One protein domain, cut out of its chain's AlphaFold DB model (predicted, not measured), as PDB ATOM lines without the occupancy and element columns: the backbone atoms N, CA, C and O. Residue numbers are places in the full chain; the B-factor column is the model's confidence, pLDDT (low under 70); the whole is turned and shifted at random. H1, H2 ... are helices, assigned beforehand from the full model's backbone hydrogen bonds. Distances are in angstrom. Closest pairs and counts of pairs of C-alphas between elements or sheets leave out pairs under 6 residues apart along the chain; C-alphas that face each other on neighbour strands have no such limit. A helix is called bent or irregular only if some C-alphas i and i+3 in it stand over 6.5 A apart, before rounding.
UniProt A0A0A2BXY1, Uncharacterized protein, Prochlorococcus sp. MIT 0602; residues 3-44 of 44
ATOM      1  N   ASP A   3      37.403 -25.178   8.241       59.66
ATOM      2  CA  ASP A   3      35.941 -25.095   8.417       59.66
ATOM      3  C   ASP A   3      35.330 -26.246   9.224       59.66
ATOM      4  O   ASP A   3      34.409 -26.036  10.010       59.66
ATOM      5  N   ASN A   4      35.864 -27.465   9.087       61.91
ATOM      6  CA  ASN A   4      35.335 -28.626   9.810       61.91
ATOM      7  C   ASN A   4      35.545 -28.511  11.329       61.91
ATOM      8  O   ASN A   4      34.636 -28.839  12.084       61.91
ATOM      9  N   LYS A   5      36.681 -27.962  11.786       61.91
ATOM     10  CA  LYS A   5      36.954 -27.747  13.221       61.91
ATOM     11  C   LYS A   5      36.104 -26.624  13.813       61.91
ATOM     12  O   LYS A   5      35.639 -26.749  14.940       61.91
ATOM     13  N   GLY A   6      35.862 -25.552  13.056       62.66
ATOM     14  CA  GLY A   6      34.998 -24.451  13.499       62.66
ATOM     15  C   GLY A   6      33.551 -24.895  13.741       62.66
ATOM     16  O   GLY A   6      32.949 -24.523  14.747       62.66
ATOM     17  N   LYS A   7      33.013 -25.755  12.867       65.25
ATOM     18  CA  LYS A   7      31.661 -26.321  13.022       65.25
ATOM     19  C   LYS A   7      31.562 -27.321  14.179       65.25
ATOM     20  O   LYS A   7      30.536 -27.373  14.855       65.25
ATOM     21  N   GLU A   8      32.619 -28.085  14.431       64.69
ATOM     22  CA  GLU A   8      32.679 -29.047  15.535       64.69
ATOM     23  C   GLU A   8      32.728 -28.336  16.897       64.69
ATOM     24  O   GLU A   8      31.936 -28.640  17.785       64.69
ATOM     25  N   LEU A   9      33.558 -27.297  17.028       70.12
ATOM     26  CA  LEU A   9      33.636 -26.469  18.238       70.12
ATOM     27  C   LEU A   9      32.330 -25.715  18.520       70.12
ATOM     28  O   LEU A   9      31.933 -25.608  19.678       70.12
ATOM     29  N   ALA A  10      31.637 -25.237  17.483       64.06
ATOM     30  CA  ALA A  10      30.314 -24.629  17.624       64.06
ATOM     31  C   ALA A  10      29.247 -25.646  18.067       64.06
ATOM     32  O   ALA A  10      28.339 -25.310  18.818       64.06
ATOM     33  N   THR A  11      29.367 -26.906  17.647       66.62
ATOM     34  CA  THR A  11      28.464 -27.977  18.099       66.62
ATOM     35  C   THR A  11      28.728 -28.329  19.565       66.62
ATOM     36  O   THR A  11      27.789 -28.458  20.350       66.62
ATOM     37  N   VAL A  12      30.001 -28.422  19.963       68.38
ATOM     38  CA  VAL A  12      30.392 -28.689  21.355       68.38
ATOM     39  C   VAL A  12      30.014 -27.528  22.273       68.38
ATOM     40  O   VAL A  12      29.522 -27.779  23.366       68.38
ATOM     41  N   SER A  13      30.171 -26.270  21.850       64.69
ATOM     42  CA  SER A  13      29.791 -25.118  22.680       64.69
ATOM     43  C   SER A  13      28.279 -25.028  22.919       64.69
ATOM     44  O   SER A  13      27.859 -24.633  24.006       64.69
ATOM     45  N   VAL A  14      27.460 -25.449  21.948       66.25
ATOM     46  CA  VAL A  14      25.997 -25.536  22.099       66.25
ATOM     47  C   VAL A  14      25.607 -26.638  23.090       66.25
ATOM     48  O   VAL A  14      24.729 -26.429  23.926       66.25
ATOM     49  N   TYR A  15      26.281 -27.792  23.041       68.00
ATOM     50  CA  TYR A  15      26.031 -28.909  23.962       68.00
ATOM     51  C   TYR A  15      26.648 -28.720  25.353       68.00
ATOM     52  O   TYR A  15      26.144 -29.274  26.326       68.00
ATOM     53  N   LEU A  16      27.721 -27.941  25.469       76.62
ATOM     54  CA  LEU A  16      28.453 -27.697  26.708       76.62
ATOM     55  C   LEU A  16      28.293 -26.236  27.149       76.62
ATOM     56  O   LEU A  16      29.257 -25.514  27.396       76.62
ATOM     57  N   ASN A  17      27.041 -25.792  27.236       85.25
ATOM     58  CA  ASN A  17      26.705 -24.478  27.772       85.25
ATOM     59  C   ASN A  17      27.058 -24.404  29.272       85.25
ATOM     60  O   ASN A  17      26.943 -25.393  30.002       85.25
ATOM     61  N   THR A  18      27.437 -23.214  29.749       87.06
ATOM     62  CA  THR A  18      27.735 -22.910  31.158       87.06
ATOM     63  C   THR A  18      26.715 -23.498  32.137       87.06
ATOM     64  O   THR A  18      27.109 -24.023  33.171       87.06
ATOM     65  N   GLY A  19      25.420 -23.475  31.811       89.25
ATOM     66  CA  GLY A  19      24.362 -24.066  32.632       89.25
ATOM     67  C   GLY A  19      24.431 -25.594  32.743       89.25
ATOM     68  O   GLY A  19      24.195 -26.134  33.819       89.25
ATOM     69  N   ILE A  20      24.809 -26.296  31.671       90.31
ATOM     70  CA  ILE A  20      24.967 -27.762  31.673       90.31
ATOM     71  C   ILE A  20      26.179 -28.148  32.522       90.31
ATOM     72  O   ILE A  20      26.088 -29.039  33.367       90.31
ATOM     73  N   VAL A  21      27.289 -27.425  32.358       91.50
ATOM     74  CA  VAL A  21      28.495 -27.608  33.175       91.50
ATOM     75  C   VAL A  21      28.190 -27.315  34.646       91.50
ATOM     76  O   VAL A  21      28.481 -28.141  35.505       91.50
ATOM     77  N   ALA A  22      27.536 -26.191  34.943       94.00
ATOM     78  CA  ALA A  22      27.148 -25.830  36.302       94.00
ATOM     79  C   ALA A  22      26.226 -26.882  36.941       94.00
ATOM     80  O   ALA A  22      26.414 -27.228  38.104       94.00
ATOM     81  N   GLY A  23      25.278 -27.437  36.178       95.25
ATOM     82  CA  GLY A  23      24.410 -28.524  36.631       95.25
ATOM     83  C   GLY A  23      25.185 -29.801  36.965       95.25
ATOM     84  O   GLY A  23      25.018 -30.349  38.053       95.25
ATOM     85  N   LEU A  24      26.079 -30.243  36.074       94.94
ATOM     86  CA  LEU A  24      26.945 -31.409  36.296       94.94
ATOM     87  C   LEU A  24      27.820 -31.246  37.545       94.94
ATOM     88  O   LEU A  24      27.872 -32.148  38.384       94.94
ATOM     89  N   PHE A  25      28.466 -30.089  37.698       96.25
ATOM     90  CA  PHE A  25      29.292 -29.794  38.869       96.25
ATOM     91  C   PHE A  25      28.464 -29.697  40.152       96.25
ATOM     92  O   PHE A  25      28.876 -30.231  41.179       96.25
ATOM     93  N   GLY A  26      27.288 -29.065  40.102       97.50
ATOM     94  CA  GLY A  26      26.390 -28.954  41.250       97.50
ATOM     95  C   GLY A  26      25.909 -30.318  41.740       97.50
ATOM     96  O   GLY A  26      26.007 -30.616  42.929       97.50
ATOM     97  N   ILE A  27      25.464 -31.182  40.823       97.94
ATOM     98  CA  ILE A  27      25.046 -32.550  41.156       97.94
ATOM     99  C   ILE A  27      26.232 -33.341  41.718       97.94
ATOM    100  O   ILE A  27      26.102 -33.966  42.771       97.94
ATOM    101  N   GLY A  28      27.397 -33.277  41.065       97.56
ATOM    102  CA  GLY A  28      28.608 -33.952  41.533       97.56
ATOM    103  C   GLY A  28      29.015 -33.523  42.944       97.56
ATOM    104  O   GLY A  28      29.323 -34.371  43.779       97.56
ATOM    105  N   PHE A  29      28.941 -32.223  43.238       97.94
ATOM    106  CA  PHE A  29      29.230 -31.680  44.564       97.94
ATOM    107  C   PHE A  29      28.252 -32.193  45.626       97.94
ATOM    108  O   PHE A  29      28.689 -32.662  46.676       97.94
ATOM    109  N   VAL A  30      26.942 -32.156  45.357       98.25
ATOM    110  CA  VAL A  30      25.919 -32.631  46.309       98.25
ATOM    111  C   VAL A  30      26.096 -34.121  46.600       98.25
ATOM    112  O   VAL A  30      26.087 -34.524  47.762       98.25
ATOM    113  N   VAL A  31      26.314 -34.937  45.566       98.25
ATOM    114  CA  VAL A  31      26.543 -36.381  45.729       98.25
ATOM    115  C   VAL A  31      27.811 -36.640  46.545       98.25
ATOM    116  O   VAL A  31      27.774 -37.426  47.490       98.25
ATOM    117  N   ALA A  32      28.913 -35.949  46.241       97.69
ATOM    118  CA  ALA A  32      30.160 -36.092  46.988       97.69
ATOM    119  C   ALA A  32      30.003 -35.684  48.461       97.69
ATOM    120  O   ALA A  32      30.465 -36.404  49.346       97.69
ATOM    121  N   ALA A  33      29.311 -34.575  48.733       97.56
ATOM    122  CA  ALA A  33      29.044 -34.108  50.090       97.56
ATOM    123  C   ALA A  33      28.221 -35.126  50.897       97.56
ATOM    124  O   ALA A  33      28.547 -35.395  52.053       97.56
ATOM    125  N   LEU A  34      27.200 -35.738  50.286       97.69
ATOM    126  CA  LEU A  34      26.406 -36.788  50.927       97.69
ATOM    127  C   LEU A  34      27.244 -38.033  51.226       97.69
ATOM    128  O   LEU A  34      27.197 -38.539  52.345       97.69
ATOM    129  N   VAL A  35      28.045 -38.496  50.263       97.12
ATOM    130  CA  VAL A  35      28.928 -39.659  50.451       97.12
ATOM    131  C   VAL A  35      29.914 -39.404  51.590       97.12
ATOM    132  O   VAL A  35      30.007 -40.220  52.505       97.12
ATOM    133  N   PHE A  36      30.598 -38.259  51.592       96.75
ATOM    134  CA  PHE A  36      31.521 -37.901  52.671       96.75
ATOM    135  C   PHE A  36      30.817 -37.737  54.017       96.75
ATOM    136  O   PHE A  36      31.356 -38.170  55.035       96.75
ATOM    137  N   GLY A  37      29.621 -37.146  54.041       96.56
ATOM    138  CA  GLY A  37      28.828 -37.004  55.258       96.56
ATOM    139  C   GLY A  37      28.463 -38.358  55.862       96.56
ATOM    140  O   GLY A  37      28.676 -38.576  57.053       96.56
ATOM    141  N   VAL A  38      27.997 -39.297  55.035       96.88
ATOM    142  CA  VAL A  38      27.682 -40.668  55.465       96.88
ATOM    143  C   VAL A  38      28.936 -41.401  55.934       96.88
ATOM    144  O   VAL A  38      28.926 -41.976  57.017       96.88
ATOM    145  N   LEU A  39      30.030 -41.352  55.166       95.94
ATOM    146  CA  LEU A  39      31.296 -41.984  55.552       95.94
ATOM    147  C   LEU A  39      31.804 -41.446  56.889       95.94
ATOM    148  O   LEU A  39      32.208 -42.223  57.746       95.94
ATOM    149  N   THR A  40      31.727 -40.133  57.095       96.06
ATOM    150  CA  THR A  40      32.106 -39.496  58.363       96.06
ATOM    151  C   THR A  40      31.237 -39.985  59.521       96.06
ATOM    152  O   THR A  40      31.740 -40.160  60.624       96.06
ATOM    153  N   LEU A  41      29.945 -40.217  59.285       94.88
ATOM    154  CA  LEU A  41      29.008 -40.687  60.307       94.88
ATOM    155  C   LEU A  41      29.231 -42.164  60.667       94.88
ATOM    156  O   LEU A  41      29.063 -42.527  61.822       94.88
ATOM    157  N   VAL A  42      29.622 -42.996  59.695       94.00
ATOM    158  CA  VAL A  42      29.858 -44.441  59.878       94.00
ATOM    159  C   VAL A  42      31.253 -44.753  60.427       94.00
ATOM    160  O   VAL A  42      31.406 -45.707  61.180       94.00
ATOM    161  N   ILE A  43      32.278 -44.001  60.012       93.38
ATOM    162  CA  ILE A  43      33.676 -44.232  60.421       93.38
ATOM    163  C   ILE A  43      33.964 -43.651  61.816       93.38
ATOM    164  O   ILE A  43      34.903 -44.096  62.474       93.38
ATOM    165  N   ARG A  44      33.187 -42.654  62.252       58.81
ATOM    166  CA  ARG A  44      33.261 -42.093  63.606       58.81
ATOM    167  C   ARG A  44      32.810 -43.095  64.664       58.81
ATOM    168  O   ARG A  44      33.435 -43.071  65.747       58.81
TER     169      ARG A  44
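AT A GLANCE: This is residues 3 to 44 of the 44 residues of an uncharacterized protein of Prochlorococcus sp. MIT 0602 (UniProt A0A0A2BXY1). Two helices stand end to end in one long, thin rod with a corner in it: the shorter H1 comes first, and after a two-residue link the longer H2 sets off in a new direction. Neither helix folds back on the other, and residues 3 to 44, the whole printed part, stand free. The printed part has 42 residues with two named helices, H1 then H2, and no named strand; the class is all helix. The whole is extended, with a radius of gyration of the C-alphas of 17.5 A and spans of 58 by 15 by 7 A.

IN THESE COORDINATES: H1 is residues 3 to 15, from C-alpha 3 at (35.941, -25.095, 8.417) to C-alpha 15 at (26.031, -28.909, 23.962), 18.8 A from first to last C-alpha. Leu 16 and Asn 17 form the link. H2 is residues 18 to 43, 36.7 A from first to last C-alpha; it begins with C-alpha 18 at (27.735, -22.910, 31.158) and ends with C-alpha 43 at (33.676, -44.232, 60.421). Arg 44 follows it.

HOW THE PARTS SIT: H1 and H2 meet only through their link, which is tight, with 2 residues between them. The N-to-C direction of H1 is (-0.57, -0.03, 0.82), and that of H2 is (0.15, -0.52, 0.84). In both H1 and H2 every O i to N i+4 pair is within hydrogen-bond range. Neither helix is bent or irregular.

THE WHOLE: The two C-alphas farthest apart are those of Asp 3 and Arg 44, the first and last printed residues, at 57.8 A. The printed part has no cut and no long link, and Arg 44 is the chain's last residue. The mean pLDDT of the printed part is 84.4; it is 65 in H1 and 95 in H2. Residues 3 to 8, residues 10 to 15 and residue 44 are under 70.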